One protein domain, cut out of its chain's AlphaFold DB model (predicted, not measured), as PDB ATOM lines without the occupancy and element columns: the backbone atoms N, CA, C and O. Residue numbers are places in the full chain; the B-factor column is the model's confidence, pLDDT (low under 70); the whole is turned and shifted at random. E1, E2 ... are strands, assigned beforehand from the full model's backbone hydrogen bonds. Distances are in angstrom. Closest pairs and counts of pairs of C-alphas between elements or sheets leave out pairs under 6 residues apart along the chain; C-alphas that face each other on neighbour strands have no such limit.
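What this domain is: This is residues 78 to 112 and 146 to 233 of the 312 residues of an uncharacterized protein of Methanosaeta harundinacea (strain 6Ac) (UniProt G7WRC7). Eight antiparallel strands form a closed, flattened barrel: E1, E2 and E3 make one wall, and E4 to E8 make the other, crossing it. The hairpin of E1 and E2 and the long strands of the other wall reach out in different directions. The printed part has 123 residues with eight named strands, E1 to E8, in chain order round the ring, and no named helix; the class is all strand. It is compact, with a radius of gyration of the C-alphas of 15.2 A and spans of 50 by 42 by 17 A.

Where its parts are: E1, residues 81 to 94, begins at C-alpha (47.880, -18.587, -37.477), spans 35.6 A and bends by 57 degrees at residue 91. E2 is residues 100 to 112, 38.2 A, and E3 residues 146 to 150. E4, residues 153 to 165, bends by 71 degrees at residue 159. E5 is residues 168 to 178. E6, residues 193 to 206, spans 37.8 A and bends by 59 degrees at residue 196. E7 is residues 209 to 218; E8, residues 225 to 232, ends at C-alpha (31.976, 4.322, -40.296).

How they stand to each other: E3 to E8 form a meander, each strand the antiparallel neighbour of the one before. Among the pairs within hydrogen-bond range are N 91 and O 103 of the hairpin E1 and E2, 2.8 A, and N 104 and O 149 of E2 and E3, 2.8 A. E8 and E1 close the barrel at 114 degrees, with N 94 and O 228 2.8 A apart. E1 and E5 are apart.

The domain as a whole: Residues 113 to 145 are cut out, and C-alphas 112 and 146 are 16.0 A apart. The link from E5 to E6 is long. Residues 78 to 82 and 180 to 191 have pLDDT under 70.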
ATOM      1  N   CYS A  78      55.424 -17.784 -32.362       39.44
ATOM      2  CA  CYS A  78      54.375 -17.181 -33.178       39.44
ATOM      3  C   CYS A  78      53.584 -18.334 -33.809       39.44
ATOM      4  O   CYS A  78      54.113 -18.985 -34.723       39.44
ATOM      5  N   PRO A  79      52.343 -18.631 -33.372       44.84
ATOM      6  CA  PRO A  79      51.584 -19.642 -34.063       44.84
ATOM      7  C   PRO A  79      51.351 -19.100 -35.471       44.84
ATOM      8  O   PRO A  79      50.877 -17.975 -35.649       44.84
ATOM      9  N   LYS A  80      51.746 -19.876 -36.483       52.28
ATOM     10  CA  LYS A  80      51.476 -19.582 -37.896       52.28
ATOM     11  C   LYS A  80      49.969 -19.677 -38.086       52.28
ATOM     12  O   LYS A  80      49.424 -20.736 -38.378       52.28
ATOM     13  N   GLY A  81      49.299 -18.590 -37.738       59.28
ATOM     14  CA  GLY A  81      47.880 -18.587 -37.477       59.28
ATOM     15  C   GLY A  81      47.063 -18.200 -38.692       59.28
ATOM     16  O   GLY A  81      47.512 -17.436 -39.547       59.28
ATOM     17  N   LEU A  82      45.834 -18.700 -38.739       66.50
ATOM     18  CA  LEU A  82      44.813 -18.159 -39.618       66.50
ATOM     19  C   LEU A  82      44.426 -16.777 -39.080       66.50
ATOM     20  O   LEU A  82      44.047 -16.650 -37.915       66.50
ATOM     21  N   ILE A  83      44.539 -15.754 -39.924       73.56
ATOM     22  CA  ILE A  83      44.183 -14.372 -39.599       73.56
ATOM     23  C   ILE A  83      42.930 -14.024 -40.396       73.56
ATOM     24  O   ILE A  83      42.924 -14.126 -41.623       73.56
ATOM     25  N   SER A  84      41.879 -13.606 -39.701       77.38
ATOM     26  CA  SER A  84      40.664 -13.065 -40.303       77.38
ATOM     27  C   SER A  84      40.434 -11.652 -39.782       77.38
ATOM     28  O   SER A  84      40.406 -11.431 -38.570       77.38
ATOM     29  N   ILE A  85      40.289 -10.683 -40.685       77.50
ATOM     30  CA  ILE A  85      39.963  -9.303 -40.311       77.50
ATOM     31  C   ILE A  85      38.489  -9.273 -39.915       77.50
ATOM     32  O   ILE A  85      37.617  -9.527 -40.745       77.50
ATOM     33  N   VAL A  86      38.218  -8.972 -38.645       84.75
ATOM     34  CA  VAL A  86      36.847  -8.878 -38.121       84.75
ATOM     35  C   VAL A  86      36.347  -7.445 -38.190       84.75
ATOM     36  O   VAL A  86      35.181  -7.213 -38.499       84.75
ATOM     37  N   LEU A  87      37.240  -6.487 -37.942       86.50
ATOM     38  CA  LEU A  87      36.921  -5.074 -37.946       86.50
ATOM     39  C   LEU A  87      38.029  -4.280 -38.631       86.50
ATOM     40  O   LEU A  87      39.202  -4.445 -38.312       86.50
ATOM     41  N   SER A  88      37.658  -3.407 -39.559       90.62
ATOM     42  CA  SER A  88      38.566  -2.430 -40.158       90.62
ATOM     43  C   SER A  88      37.748  -1.205 -40.520       90.62
ATOM     44  O   SER A  88      37.045  -1.205 -41.530       90.62
ATOM     45  N   GLU A  89      37.821  -0.180 -39.682       92.44
ATOM     46  CA  GLU A  89      36.993   1.016 -39.791       92.44
ATOM     47  C   GLU A  89      37.829   2.281 -39.642       92.44
ATOM     48  O   GLU A  89      38.916   2.285 -39.058       92.44
ATOM     49  N   ALA A  90      37.305   3.366 -40.197       94.31
ATOM     50  CA  ALA A  90      37.885   4.690 -40.085       94.31
ATOM     51  C   ALA A  90      36.800   5.693 -39.690       94.31
ATOM     52  O   ALA A  90      35.606   5.480 -39.928       94.31
ATOM     53  N   GLY A  91      37.226   6.780 -39.064       95.19
ATOM     54  CA  GLY A  91      36.340   7.811 -38.559       95.19
ATOM     55  C   GLY A  91      37.107   8.885 -37.808       95.19
ATOM     56  O   GLY A  91      38.220   9.240 -38.200       95.19
ATOM     57  N   PHE A  92      36.506   9.400 -36.740       96.31
ATOM     58  CA  PHE A  92      37.015  10.555 -36.011       96.31
ATOM     59  C   PHE A  92      36.860  10.385 -34.502       96.31
ATOM     60  O   PHE A  92      35.936   9.724 -34.021       96.31
ATOM     61  N   ALA A  93      37.772  11.017 -33.776       97.06
ATOM     62  CA  ALA A  93      37.720  11.214 -32.340       97.06
ATOM     63  C   ALA A  93      37.553  12.714 -32.062       97.06
ATOM     64  O   ALA A  93      38.270  13.532 -32.640       97.06
ATOM     65  N   LEU A  94      36.583  13.058 -31.219       97.12
ATOM     66  CA  LEU A  94      36.176  14.422 -30.889       97.12
ATOM     67  C   LEU A  94      36.539  14.702 -29.428       97.12
ATOM     68  O   LEU A  94      36.000  14.034 -28.543       97.12
ATOM     69  N   GLY A  95      37.458  15.638 -29.193       94.88
ATOM     70  CA  GLY A  95      37.879  16.078 -27.860       94.88
ATOM     71  C   GLY A  95      37.090  17.288 -27.340       94.88
ATOM     72  O   GLY A  95      36.234  17.839 -28.034       94.88
ATOM     73  N   ASP A  96      37.410  17.721 -26.118       84.94
ATOM     74  CA  ASP A  96      36.692  18.787 -25.397       84.94
ATOM     75  C   ASP A  96      36.978  20.215 -25.932       84.94
ATOM     76  O   ASP A  96      36.220  21.143 -25.647       84.94
ATOM     77  N   GLU A  97      38.023  20.402 -26.749       84.69
ATOM     78  CA  GLU A  97      38.469  21.707 -27.287       84.69
ATOM     79  C   GLU A  97      38.222  21.866 -28.800       84.69
ATOM     80  O   GLU A  97      39.044  22.424 -29.521       84.69
ATOM     81  N   GLU A  98      37.115  21.317 -29.313       83.25
ATOM     82  CA  GLU A  98      36.841  21.227 -30.764       83.25
ATOM     83  C   GLU A  98      37.935  20.469 -31.546       83.25
ATOM     84  O   GLU A  98      38.006  20.525 -32.776       83.25
ATOM     85  N   GLU A  99      38.783  19.721 -30.836       90.81
ATOM     86  CA  GLU A  99      39.818  18.898 -31.434       90.81
ATOM     87  C   GLU A  99      39.167  17.722 -32.168       90.81
ATOM     88  O   GLU A  99      38.449  16.911 -31.578       90.81
ATOM     89  N   VAL A 100      39.430  17.623 -33.472       95.19
ATOM     90  CA  VAL A 100      38.969  16.515 -34.309       95.19
ATOM     91  C   VAL A 100      40.179  15.771 -34.846       95.19
ATOM     92  O   VAL A 100      40.891  16.261 -35.726       95.19
ATOM     93  N   LEU A 101      40.393  14.557 -34.346       95.62
ATOM     94  CA  LEU A 101      41.499  13.701 -34.762       95.62
ATOM     95  C   LEU A 101      40.992  12.564 -35.656       95.62
ATOM     96  O   LEU A 101      40.002  11.909 -35.319       95.62
ATOM     97  N   PRO A 102      41.657  12.277 -36.791       96.00
ATOM     98  CA  PRO A 102      41.309  11.117 -37.597       96.00
ATOM     99  C   PRO A 102      41.617   9.839 -36.815       96.00
ATOM    100  O   PRO A 102      42.682   9.707 -36.212       96.00
ATOM    101  N   LEU A 103      40.699   8.882 -36.860       95.75
ATOM    102  CA  LEU A 103      40.779   7.623 -36.131       95.75
ATOM    103  C   LEU A 103      40.693   6.447 -37.106       95.75
ATOM    104  O   LEU A 103      39.843   6.427 -37.998       95.75
ATOM    105  N   ARG A 104      41.545   5.438 -36.924       95.38
ATOM    106  CA  ARG A 104      41.460   4.157 -37.635       95.38
ATOM    107  C   ARG A 104      41.557   3.007 -36.649       95.38
ATOM    108  O   ARG A 104      42.458   2.986 -35.817       95.38
ATOM    109  N   LEU A 105      40.647   2.053 -36.773       94.81
ATOM    110  CA  LEU A 105      40.536   0.893 -35.903       94.81
ATOM    111  C   LEU A 105      40.630  -0.380 -36.737       94.81
ATOM    112  O   LEU A 105      39.881  -0.545 -37.701       94.81
ATOM    113  N   GLN A 106      41.511  -1.295 -36.344       93.88
ATOM    114  CA  GLN A 106      41.624  -2.612 -36.957       93.88
ATOM    115  C   GLN A 106      41.653  -3.686 -35.873       93.88
ATOM    116  O   GLN A 106      42.506  -3.659 -34.989       93.88
ATOM    117  N   VAL A 107      40.735  -4.647 -35.959       91.75
ATOM    118  CA  VAL A 107      40.685  -5.825 -35.091       91.75
ATOM    119  C   VAL A 107      40.684  -7.074 -35.956       91.75
ATOM    120  O   VAL A 107      39.878  -7.248 -36.874       91.75
ATOM    121  N   GLU A 108      41.600  -7.966 -35.632       89.31
ATOM    122  CA  GLU A 108      41.815  -9.229 -36.306       89.31
ATOM    123  C   GLU A 108      41.574 -10.365 -35.328       89.31
ATOM    124  O   GLU A 108      42.024 -10.349 -34.180       89.31
ATOM    125  N   ARG A 109      40.885 -11.385 -35.816       86.69
ATOM    126  CA  ARG A 109      40.743 -12.664 -35.145       86.69
ATOM    127  C   ARG A 109      41.847 -13.572 -35.651       86.69
ATOM    128  O   ARG A 109      41.949 -13.836 -36.849       86.69
ATOM    129  N   VAL A 110      42.671 -14.038 -34.730       84.38
ATOM    130  CA  VAL A 110      43.801 -14.914 -35.004       84.38
ATOM    131  C   VAL A 110      43.545 -16.250 -34.351       84.38
ATOM    132  O   VAL A 110      43.108 -16.341 -33.207       84.38
ATOM    133  N   ARG A 111      43.844 -17.307 -35.085       82.44
ATOM    134  CA  ARG A 111      43.806 -18.665 -34.572       82.44
ATOM    135  C   ARG A 111      45.130 -19.329 -34.843       82.44
ATOM    136  O   ARG A 111      45.573 -19.321 -35.985       82.44
ATOM    137  N   GLY A 112      45.721 -19.969 -33.841       76.50
ATOM    138  CA  GLY A 112      46.866 -20.834 -34.083       76.50
ATOM    139  C   GLY A 112      46.463 -22.061 -34.895       76.50
ATOM    140  O   GLY A 112      45.526 -22.771 -34.533       76.50
ATOM    141  N   GLY A 146      44.593  -6.263 -32.219       91.31
ATOM    142  CA  GLY A 146      44.165  -5.075 -32.926       91.31
ATOM    143  C   GLY A 146      45.115  -3.914 -32.761       91.31
ATOM    144  O   GLY A 146      46.020  -3.929 -31.926       91.31
ATOM    145  N   ASN A 147      44.892  -2.912 -33.594       93.88
ATOM    146  CA  ASN A 147      45.548  -1.629 -33.497       93.88
ATOM    147  C   ASN A 147      44.512  -0.510 -33.611       93.88
ATOM    148  O   ASN A 147      43.456  -0.653 -34.236       93.88
ATOM    149  N   LEU A 148      44.838   0.607 -32.979       95.50
ATOM    150  CA  LEU A 148      44.095   1.847 -33.074       95.50
ATOM    151  C   LEU A 148      45.084   2.952 -33.412       95.50
ATOM    152  O   LEU A 148      46.126   3.084 -32.777       95.50
ATOM    153  N   ARG A 149      44.769   3.745 -34.427       95.25
ATOM    154  CA  ARG A 149      45.554   4.909 -34.820       95.25
ATOM    155  C   ARG A 149      44.721   6.158 -34.621       95.25
ATOM    156  O   ARG A 149      43.676   6.284 -35.254       95.25
ATOM    157  N   LEU A 150      45.203   7.065 -33.783       95.25
ATOM    158  CA  LEU A 150      44.592   8.355 -33.490       95.25
ATOM    159  C   LEU A 150      45.543   9.449 -33.975       95.25
ATOM    160  O   LEU A 150      46.667   9.560 -33.489       95.25
ATOM    161  N   GLY A 151      45.141  10.212 -34.987       92.94
ATOM    162  CA  GLY A 151      46.014  11.192 -35.624       92.94
ATOM    163  C   GLY A 151      47.300  10.545 -36.153       92.94
ATOM    164  O   GLY A 151      47.309   9.784 -37.134       92.94
ATOM    165  N   ARG A 152      48.417  10.872 -35.500       90.62
ATOM    166  CA  ARG A 152      49.751  10.329 -35.805       90.62
ATOM    167  C   ARG A 152      50.185   9.221 -34.846       90.62
ATOM    168  O   ARG A 152      51.124   8.499 -35.172       90.62
ATOM    169  N   SER A 153      49.487   9.060 -33.730       91.44
ATOM    170  CA  SER A 153      49.802   8.088 -32.692       91.44
ATOM    171  C   SER A 153      49.169   6.739 -32.993       91.44
ATOM    172  O   SER A 153      48.085   6.646 -33.572       91.44
ATOM    173  N   SER A 154      49.880   5.676 -32.632       92.25
ATOM    174  CA  SER A 154      49.415   4.297 -32.775       92.25
ATOM    175  C   SER A 154      49.302   3.657 -31.398       92.25
ATOM    176  O   SER A 154      50.041   3.995 -30.481       92.25
ATOM    177  N   TYR A 155      48.375   2.728 -31.250       94.19
ATOM    178  CA  TYR A 155      48.126   2.003 -30.017       94.19
ATOM    179  C   TYR A 155      47.875   0.547 -30.374       94.19
ATOM    180  O   TYR A 155      47.182   0.246 -31.352       94.19
ATOM    181  N   LEU A 156      48.451  -0.360 -29.596       94.19
ATOM    182  CA  LEU A 156      48.094  -1.769 -29.649       94.19
ATOM    183  C   LEU A 156      46.861  -1.981 -28.779       94.19
ATOM    184  O   LEU A 156      46.751  -1.387 -27.710       94.19
ATOM    185  N   LEU A 157      45.936  -2.809 -29.246       94.50
ATOM    186  CA  LEU A 157      44.767  -3.188 -28.467       94.50
ATOM    187  C   LEU A 157      45.071  -4.471 -27.700       94.50
ATOM    188  O   LEU A 157      45.436  -5.478 -28.312       94.50
ATOM    189  N   ASP A 158      44.896  -4.421 -26.386       92.12
ATOM    190  CA  ASP A 158      45.016  -5.564 -25.484       92.12
ATOM    191  C   ASP A 158      43.696  -5.811 -24.742       92.12
ATOM    192  O   ASP A 158      42.828  -4.934 -24.679       92.12
ATOM    193  N   ARG A 159      43.523  -7.029 -24.213       92.25
ATOM    194  CA  ARG A 159      42.295  -7.472 -23.523       92.25
ATOM    195  C   ARG A 159      41.023  -7.157 -24.320       92.25
ATOM    196  O   ARG A 159      40.033  -6.675 -23.780       92.25
ATOM    197  N   ILE A 160      41.075  -7.438 -25.622       94.25
ATOM    198  CA  ILE A 160      39.980  -7.173 -26.555       94.25
ATOM    199  C   ILE A 160      38.792  -8.072 -26.217       94.25
ATOM    200  O   ILE A 160      38.851  -9.292 -26.398       94.25
ATOM    201  N   ASN A 161      37.699  -7.452 -25.792       93.50
ATOM    202  CA  ASN A 161      36.406  -8.088 -25.627       93.50
ATOM    203  C   ASN A 161      35.475  -7.611 -26.744       93.50
ATOM    204  O   ASN A 161      35.085  -6.445 -26.788       93.50
ATOM    205  N   LEU A 162      35.156  -8.514 -27.670       90.88
ATOM    206  CA  LEU A 162      34.248  -8.251 -28.778       90.88
ATOM    207  C   LEU A 162      33.022  -9.148 -28.636       90.88
ATOM    208  O   LEU A 162      33.102 -10.358 -28.866       90.88
ATOM    209  N   THR A 163      31.888  -8.547 -28.295       90.25
ATOM    210  CA  THR A 163      30.608  -9.246 -28.151       90.25
ATOM    211  C   THR A 163      29.627  -8.789 -29.219       90.25
ATOM    212  O   THR A 163      29.589  -7.619 -29.598       90.25
ATOM    213  N   ALA A 164      28.838  -9.732 -29.728       85.19
ATOM    214  CA  ALA A 164      27.780  -9.479 -30.694       85.19
ATOM    215  C   ALA A 164      26.477 -10.074 -30.153       85.19
ATOM    216  O   ALA A 164      26.321 -11.293 -30.123       85.19
ATOM    217  N   GLU A 165      25.556  -9.218 -29.718       82.38
ATOM    218  CA  GLU A 165      24.276  -9.620 -29.133       82.38
ATOM    219  C   GLU A 165      23.142  -8.795 -29.744       82.38
ATOM    220  O   GLU A 165      23.244  -7.579 -29.890       82.38
ATOM    221  N   GLY A 166      22.061  -9.460 -30.163       75.06
ATOM    222  CA  GLY A 166      20.874  -8.772 -30.688       75.06
ATOM    223  C   GLY A 166      21.124  -7.908 -31.933       75.06
ATOM    224  O   GLY A 166      20.353  -6.997 -32.210       75.06
ATOM    225  N   GLY A 167      22.204  -8.163 -32.682       76.62
ATOM    226  CA  GLY A 167      22.615  -7.342 -33.823       76.62
ATOM    227  C   GLY A 167      23.444  -6.107 -33.459       76.62
ATOM    228  O   GLY A 167      23.944  -5.443 -34.365       76.62
ATOM    229  N   ASN A 168      23.659  -5.837 -32.175       83.31
ATOM    230  CA  ASN A 168      24.606  -4.830 -31.721       83.31
ATOM    231  C   ASN A 168      25.964  -5.495 -31.502       83.31
ATOM    232  O   ASN A 168      26.044  -6.626 -31.019       83.31
ATOM    233  N   THR A 169      27.040  -4.800 -31.871       89.69
ATOM    234  CA  THR A 169      28.401  -5.238 -31.544       89.69
ATOM    235  C   THR A 169      29.057  -4.230 -30.622       89.69
ATOM    236  O   THR A 169      29.007  -3.028 -30.892       89.69
ATOM    237  N   THR A 170      29.640  -4.721 -29.536       93.06
ATOM    238  CA  THR A 170      30.361  -3.924 -28.544       93.06
ATOM    239  C   THR A 170      31.803  -4.398 -28.487       93.06
ATOM    240  O   THR A 170      32.081  -5.597 -28.433       93.06
ATOM    241  N   LEU A 171      32.718  -3.441 -28.545       95.12
ATOM    242  CA  LEU A 171      34.155  -3.624 -28.480       95.12
ATOM    243  C   LEU A 171      34.677  -2.868 -27.265       95.12
ATOM    244  O   LEU A 171      34.573  -1.646 -27.204       95.12
ATOM    245  N   GLU A 172      35.311  -3.590 -26.356       97.12
ATOM    246  CA  GLU A 172      36.087  -3.016 -25.265       97.12
ATOM    247  C   GLU A 172      37.534  -3.475 -25.395       97.12
ATOM    248  O   GLU A 172      37.799  -4.642 -25.689       97.12
ATOM    249  N   ALA A 173      38.479  -2.560 -25.215       97.19
ATOM    250  CA  ALA A 173      39.898  -2.884 -25.258       97.19
ATOM    251  C   ALA A 173      40.705  -1.887 -24.432       97.19
ATOM    252  O   ALA A 173      40.363  -0.703 -24.352       97.19
ATOM    253  N   ASP A 174      41.818  -2.348 -23.876       96.56
ATOM    254  CA  ASP A 174      42.831  -1.461 -23.325       96.56
ATOM    255  C   ASP A 174      43.815  -1.059 -24.431       96.56
ATOM    256  O   ASP A 174      44.131  -1.835 -25.337       96.56
ATOM    257  N   LEU A 175      44.287   0.184 -24.370       95.38
ATOM    258  CA  LEU A 175      45.291   0.711 -25.284       95.38
ATOM    259  C   LEU A 175      46.661   0.527 -24.659       95.38
ATOM    260  O   LEU A 175      46.882   0.935 -23.519       95.38
ATOM    261  N   MET A 176      47.591  -0.002 -25.437       93.31
ATOM    262  CA  MET A 176      48.965  -0.221 -25.024       93.31
ATOM    263  C   MET A 176      49.925   0.518 -25.953       93.31
ATOM    264  O   MET A 176      49.719   0.580 -27.171       93.31
ATOM    265  N   VAL A 177      51.007   1.039 -25.383       89.56
ATOM    266  CA  VAL A 177      52.149   1.582 -26.129       89.56
ATOM    267  C   VAL A 177      53.416   0.795 -25.790       89.56
ATOM    268  O   VAL A 177      53.547   0.301 -24.666       89.56
ATOM    269  N   PRO A 178      54.362   0.648 -26.733       80.81
ATOM    270  CA  PRO A 178      55.673   0.091 -26.422       80.81
ATOM    271  C   PRO A 178      56.373   0.937 -25.352       80.81
ATOM    272  O   PRO A 178      56.396   2.166 -25.464       80.81
ATOM    273  N   VAL A 179      56.974   0.300 -24.342       72.75
ATOM    274  CA  VAL A 179      57.822   1.005 -23.366       72.75
ATOM    275  C   VAL A 179      58.987   1.669 -24.113       72.75
ATOM    276  O   VAL A 179      59.759   0.996 -24.796       72.75
ATOM    277  N   GLY A 180      59.082   2.998 -24.000       63.38
ATOM    278  CA  GLY A 180      60.007   3.844 -24.772       63.38
ATOM    279  C   GLY A 180      59.358   4.623 -25.930       63.38
ATOM    280  O   GLY A 180      59.990   5.507 -26.507       63.38
ATOM    281  N   GLY A 181      58.081   4.359 -26.219       62.03
ATOM    282  CA  GLY A 181      57.308   5.033 -27.257       62.03
ATOM    283  C   GLY A 181      57.504   4.454 -28.662       62.03
ATOM    284  O   GLY A 181      58.308   3.558 -28.919       62.03
ATOM    285  N   TRP A 182      56.735   4.981 -29.615       60.69
ATOM    286  CA  TRP A 182      56.836   4.612 -31.027       60.69
ATOM    287  C   TRP A 182      58.048   5.305 -31.655       60.69
ATOM    288  O   TRP A 182      57.940   6.418 -32.162       60.69
ATOM    289  N   GLY A 183      59.218   4.671 -31.576       51.00
ATOM    290  CA  GLY A 183      60.466   5.222 -32.122       51.00
ATOM    291  C   GLY A 183      61.721   4.854 -31.338       51.00
ATOM    292  O   GLY A 183      62.826   4.983 -31.863       51.00
ATOM    293  N   SER A 184      61.580   4.342 -30.115       48.69
ATOM    294  CA  SER A 184      62.668   3.617 -29.468       48.69
ATOM    295  C   SER A 184      62.914   2.306 -30.215       48.69
ATOM    296  O   SER A 184      61.964   1.621 -30.603       48.69
ATOM    297  N   ILE A 185      64.194   1.971 -30.423       50.69
ATOM    298  CA  ILE A 185      64.650   0.646 -30.877       50.69
ATOM    299  C   ILE A 185      63.804  -0.397 -30.137       50.69
ATOM    300  O   ILE A 185      63.677  -0.248 -28.917       50.69
ATOM    301  N   PRO A 186      63.184  -1.372 -30.840       51.16
ATOM    302  CA  PRO A 186      62.258  -2.312 -30.222       51.16
ATOM    303  C   PRO A 186      62.896  -2.824 -28.937       51.16
ATOM    304  O   PRO A 186      64.035  -3.307 -28.988       51.16
ATOM    305  N   PRO A 187      62.239  -2.627 -27.783       48.81
ATOM    306  CA  PRO A 187      62.833  -3.039 -26.534       48.81
ATOM    307  C   PRO A 187      63.107  -4.538 -26.653       48.81
ATOM    308  O   PRO A 187      62.312  -5.278 -27.242       48.81
ATOM    309  N   ALA A 188      64.292  -4.949 -26.195       49.69
ATOM    310  CA  ALA A 188      64.748  -6.334 -26.244       49.69
ATOM    311  C   ALA A 188      63.603  -7.291 -25.859       49.69
ATOM    312  O   ALA A 188      62.771  -6.897 -25.043       49.69
ATOM    313  N   PRO A 189      63.521  -8.515 -26.413       45.56
ATOM    314  CA  PRO A 189      62.458  -9.465 -26.074       45.56
ATOM    315  C   PRO A 189      62.238  -9.512 -24.549       45.56
ATOM    316  O   PRO A 189      63.140  -9.886 -23.805       45.56
ATOM    317  N   GLY A 190      61.071  -9.032 -24.097       53.22
ATOM    318  CA  GLY A 190      60.808  -8.678 -22.689       53.22
ATOM    319  C   GLY A 190      60.508  -7.192 -22.439       53.22
ATOM    320  O   GLY A 190      60.163  -6.815 -21.322       53.22
ATOM    321  N   GLY A 191      60.600  -6.350 -23.466       60.19
ATOM    322  CA  GLY A 191      60.161  -4.967 -23.443       60.19
ATOM    323  C   GLY A 191      58.682  -4.861 -23.125       60.19
ATOM    324  O   GLY A 191      57.849  -5.314 -23.908       60.19
ATOM    325  N   GLY A 192      58.371  -4.304 -21.958       71.88
ATOM    326  CA  GLY A 192      56.998  -4.189 -21.491       71.88
ATOM    327  C   GLY A 192      56.117  -3.407 -22.464       71.88
ATOM    328  O   GLY A 192      56.577  -2.556 -23.228       71.88
ATOM    329  N   LEU A 193      54.825  -3.702 -22.414       82.25
ATOM    330  CA  LEU A 193      53.788  -2.815 -22.912       82.25
ATOM    331  C   LEU A 193      53.297  -1.979 -21.730       82.25
ATOM    332  O   LEU A 193      53.073  -2.521 -20.646       82.25
ATOM    333  N   GLU A 194      53.123  -0.679 -21.934       88.50
ATOM    334  CA  GLU A 194      52.558   0.221 -20.930       88.50
ATOM    335  C   GLU A 194      51.112   0.562 -21.292       88.50
ATOM    336  O   GLU A 194      50.796   0.812 -22.459       88.50
ATOM    337  N   ALA A 195      50.229   0.553 -20.292       91.56
ATOM    338  CA  ALA A 195      48.829   0.911 -20.472       91.56
ATOM    339  C   ALA A 195      48.698   2.415 -20.752       91.56
ATOM    340  O   ALA A 195      49.004   3.246 -19.902       91.56
ATOM    341  N   ALA A 196      48.210   2.753 -21.942       94.31
ATOM    342  CA  ALA A 196      48.043   4.122 -22.414       94.31
ATOM    343  C   ALA A 196      46.595   4.618 -22.343       94.31
ATOM    344  O   ALA A 196      46.364   5.822 -22.408       94.31
ATOM    345  N   GLY A 197      45.608   3.727 -22.230       96.44
ATOM    346  CA  GLY A 197      44.208   4.134 -22.283       96.44
ATOM    347  C   GLY A 197      43.215   2.986 -22.363       96.44
ATOM    348  O   GLY A 197      43.568   1.821 -22.177       96.44
ATOM    349  N   ARG A 198      41.964   3.326 -22.673       97.62
ATOM    350  CA  ARG A 198      40.860   2.387 -22.885       97.62
ATOM    351  C   ARG A 198      39.933   2.870 -23.994       97.62
ATOM    352  O   ARG A 198      39.625   4.058 -24.079       97.62
ATOM    353  N   ALA A 199      39.453   1.933 -24.800       97.44
ATOM    354  CA  ALA A 199      38.423   2.140 -25.804       97.44
ATOM    355  C   ALA A 199      37.166   1.331 -25.453       97.44
ATOM    356  O   ALA A 199      37.261   0.166 -25.061       97.44
ATOM    357  N   SER A 200      35.998   1.944 -25.621       97.31
ATOM    358  CA  SER A 200      34.688   1.290 -25.566       97.31
ATOM    359  C   SER A 200      33.863   1.794 -26.743       97.31
ATOM    360  O   SER A 200      33.647   2.997 -26.873       97.31
ATOM    361  N   ILE A 201      33.489   0.903 -27.657       96.31
ATOM    362  CA  ILE A 201      32.830   1.236 -28.920       96.31
ATOM    363  C   ILE A 201      31.629   0.321 -29.093       96.31
ATOM    364  O   ILE A 201      31.750  -0.898 -29.023       96.31
ATOM    365  N   GLU A 202      30.482   0.906 -29.381       94.62
ATOM    366  CA  GLU A 202      29.231   0.213 -29.628       94.62
ATOM    367  C   GLU A 202      28.714   0.501 -31.033       94.62
ATOM    368  O   GLU A 202      28.941   1.556 -31.626       94.62
ATOM    369  N   THR A 203      28.012  -0.472 -31.593       91.56
ATOM    370  CA  THR A 203      27.361  -0.341 -32.892       91.56
ATOM    371  C   THR A 203      25.930   0.110 -32.693       91.56
ATOM    372  O   THR A 203      25.151  -0.588 -32.046       91.56
ATOM    373  N   ILE A 204      25.572   1.231 -33.312       85.62
ATOM    374  CA  ILE A 204      24.203   1.725 -33.360       85.62
ATOM    375  C   ILE A 204      23.681   1.534 -34.780       85.62
ATOM    376  O   ILE A 204      24.239   2.041 -35.758       85.62
ATOM    377  N   ARG A 205      22.576   0.797 -34.894       83.88
ATOM    378  CA  ARG A 205      21.842   0.627 -36.149       83.88
ATOM    379  C   ARG A 205      20.628   1.536 -36.154       83.88
ATOM    380  O   ARG A 205      19.775   1.436 -35.275       83.88
ATOM    381  N   ARG A 206      20.532   2.403 -37.160       77.19
ATOM    382  CA  ARG A 206      19.379   3.288 -37.353       77.19
ATOM    383  C   ARG A 206      19.028   3.354 -38.832       77.19
ATOM    384  O   ARG A 206      19.892   3.650 -39.645       77.19
ATOM    385  N   GLU A 207      17.770   3.062 -39.163       79.62
ATOM    386  CA  GLU A 207      17.207   3.277 -40.509       79.62
ATOM    387  C   GLU A 207      18.053   2.654 -41.643       79.62
ATOM    388  O   GLU A 207      18.257   3.242 -42.697       79.62
ATOM    389  N   GLY A 208      18.593   1.449 -41.417       79.62
ATOM    390  CA  GLY A 208      19.419   0.733 -42.402       79.62
ATOM    391  C   GLY A 208      20.885   1.180 -42.475       79.62
ATOM    392  O   GLY A 208      21.661   0.554 -43.193       79.62
ATOM    393  N   SER A 209      21.288   2.194 -41.705       80.62
ATOM    394  CA  SER A 209      22.683   2.615 -41.556       80.62
ATOM    395  C   SER A 209      23.302   2.034 -40.282       80.62
ATOM    396  O   SER A 209      22.673   1.999 -39.222       80.62
ATOM    397  N   GLU A 210      24.555   1.588 -40.389       87.50
ATOM    398  CA  GLU A 210      25.375   1.131 -39.265       87.50
ATOM    399  C   GLU A 210      26.474   2.164 -39.005       87.50
ATOM    400  O   GLU A 210      27.313   2.422 -39.870       87.50
ATOM    401  N   ILE A 211      26.446   2.777 -37.824       89.56
ATOM    402  CA  ILE A 211      27.489   3.686 -37.343       89.56
ATOM    403  C   ILE A 211      27.961   3.125 -36.014       89.56
ATOM    404  O   ILE A 211      27.149   2.657 -35.213       89.56
ATOM    405  N   ARG A 212      29.266   3.180 -35.756       92.56
ATOM    406  CA  ARG A 212      29.765   2.873 -34.421       92.56
ATOM    407  C   ARG A 212      30.103   4.149 -33.700       92.56
ATOM    408  O   ARG A 212      30.728   5.044 -34.266       92.56
ATOM    409  N   VAL A 213      29.686   4.218 -32.454       95.12
ATOM    410  CA  VAL A 213      29.997   5.330 -31.571       95.12
ATOM    411  C   VAL A 213      30.642   4.789 -30.316       95.12
ATOM    412  O   VAL A 213      30.483   3.621 -29.979       95.12
ATOM    413  N   GLY A 214      31.420   5.607 -29.633       96.38
ATOM    414  CA  GLY A 214      32.096   5.129 -28.446       96.38
ATOM    415  C   GLY A 214      32.830   6.211 -27.698       96.38
ATOM    416  O   GLY A 214      32.723   7.401 -27.997       96.38
ATOM    417  N   ARG A 215      33.620   5.761 -26.734       97.31
ATOM    418  CA  ARG A 215      34.503   6.584 -25.930       97.31
ATOM    419  C   ARG A 215      35.917   6.034 -25.987       97.31
ATOM    420  O   ARG A 215      36.145   4.832 -25.840       97.31
ATOM    421  N   LEU A 216      36.865   6.942 -26.150       97.62
ATOM    422  CA  LEU A 216      38.290   6.678 -26.050       97.62
ATOM    423  C   LEU A 216      38.845   7.537 -24.918       97.62
ATOM    424  O   LEU A 216      38.618   8.742 -24.891       97.62
ATOM    425  N   VAL A 217      39.543   6.925 -23.971       97.62
ATOM    426  CA  VAL A 217      40.221   7.641 -22.887       97.62
ATOM    427  C   VAL A 217      41.696   7.303 -22.962       97.62
ATOM    428  O   VAL A 217      42.053   6.128 -22.905       97.62
ATOM    429  N   ILE A 218      42.541   8.319 -23.086       96.44
ATOM    430  CA  ILE A 218      43.997   8.185 -23.117       96.44
ATOM    431  C   ILE A 218      44.548   8.831 -21.849       96.44
ATOM    432  O   ILE A 218      44.264   9.992 -21.557       96.44
ATOM    433  N   PHE A 219      45.309   8.062 -21.074       94.56
ATOM    434  CA  PHE A 219      45.771   8.450 -19.741       94.56
ATOM    435  C   PHE A 219      47.024   9.334 -19.762       94.56
ATOM    436  O   PHE A 219      47.284  10.033 -18.786       94.56
ATOM    437  N   GLY A 220      47.807   9.313 -20.844       86.62
ATOM    438  CA  GLY A 220      49.058  10.062 -20.932       86.62
ATOM    439  C   GLY A 220      49.602  10.187 -22.355       86.62
ATOM    440  O   GLY A 220      49.144   9.514 -23.276       86.62
ATOM    441  N   GLY A 221      50.600  11.056 -22.523       87.06
ATOM    442  CA  GLY A 221      51.192  11.388 -23.821       87.06
ATOM    443  C   GLY A 221      50.615  12.663 -24.440       87.06
ATOM    444  O   GLY A 221      49.928  13.431 -23.773       87.06
ATOM    445  N   ALA A 222      50.942  12.903 -25.713       87.25
ATOM    446  CA  ALA A 222      50.504  14.098 -26.441       87.25
ATOM    447  C   ALA A 222      48.995  14.098 -26.735       87.25
ATOM    448  O   ALA A 222      48.399  15.164 -26.795       87.25
ATOM    449  N   ASP A 223      48.395  12.914 -26.868       91.06
ATOM    450  CA  ASP A 223      46.965  12.727 -27.135       91.06
ATOM    451  C   ASP A 223      46.188  12.369 -25.851       91.06
ATOM    452  O   ASP A 223      45.211  11.624 -25.889       91.06
ATOM    453  N   ALA A 224      46.671  12.793 -24.676       93.94
ATOM    454  CA  ALA A 224      45.992  12.520 -23.411       93.94
ATOM    455  C   ALA A 224      44.658  13.274 -23.343       93.94
ATOM    456  O   ALA A 224      44.616  14.490 -23.519       93.94
ATOM    457  N   GLY A 225      43.571  12.564 -23.036       95.12
ATOM    458  CA  GLY A 225      42.239  13.158 -23.042       95.12
ATOM    459  C   GLY A 225      41.106  12.139 -23.068       95.12
ATOM    460  O   GLY A 225      41.317  10.924 -23.104       95.12
ATOM    461  N   SER A 226      39.876  12.652 -23.028       96.81
ATOM    462  CA  SER A 226      38.662  11.888 -23.319       96.81
ATOM    463  C   SER A 226      38.132  12.306 -24.683       96.81
ATOM    464  O   SER A 226      37.984  13.492 -24.948       96.81
ATOM    465  N   TYR A 227      37.810  11.328 -25.522       97.56
ATOM    466  CA  TYR A 227      37.299  11.559 -26.862       97.56
ATOM    467  C   TYR A 227      35.996  10.799 -27.084       97.56
ATOM    468  O   TYR A 227      35.885   9.613 -26.749       97.56
ATOM    469  N   ALA A 228      35.028  11.463 -27.710       97.38
ATOM    470  CA  ALA A 228      33.890  10.796 -28.328       97.38
ATOM    471  C   ALA A 228      34.319  10.239 -29.692       97.38
ATOM    472  O   ALA A 228      34.893  10.945 -30.516       97.38
ATOM    473  N   VAL A 229      34.054   8.961 -29.929       96.75
ATOM    474  CA  VAL A 229      34.466   8.244 -31.137       96.75
ATOM    475  C   VAL A 229      33.273   8.055 -32.056       96.75
ATOM    476  O   VAL A 229      32.203   7.656 -31.602       96.75
ATOM    477  N   ILE A 230      33.477   8.289 -33.350       95.31
ATOM    478  CA  ILE A 230      32.524   7.954 -34.408       95.31
ATOM    479  C   ILE A 230      33.285   7.211 -35.503       95.31
ATOM    480  O   ILE A 230      34.241   7.747 -36.062       95.31
ATOM    481  N   LEU A 231      32.863   5.990 -35.824       94.19
ATOM    482  CA  LEU A 231      33.434   5.162 -36.884       94.19
ATOM    483  C   LEU A 231      32.375   4.806 -37.922       94.19
ATOM    484  O   LEU A 231      31.210   4.556 -37.597       94.19
ATOM    485  N   SER A 232      32.808   4.762 -39.182       89.12
ATOM    486  CA  SER A 232      31.976   4.322 -40.296       89.12
ATOM    487  C   SER A 232      32.546   3.049 -40.932       89.12
ATOM    488  O   SER A 232      33.703   3.049 -41.377       89.12
ATOM    489  N   PRO A 233      31.738   1.982 -41.072       76.06
ATOM    490  CA  PRO A 233      32.152   0.754 -41.751       76.06
ATOM    491  C   PRO A 233      32.431   0.952 -43.250       76.06
ATOM    492  O   PRO A 233      33.157   0.161 -43.856       76.06
TER     493      PRO A 233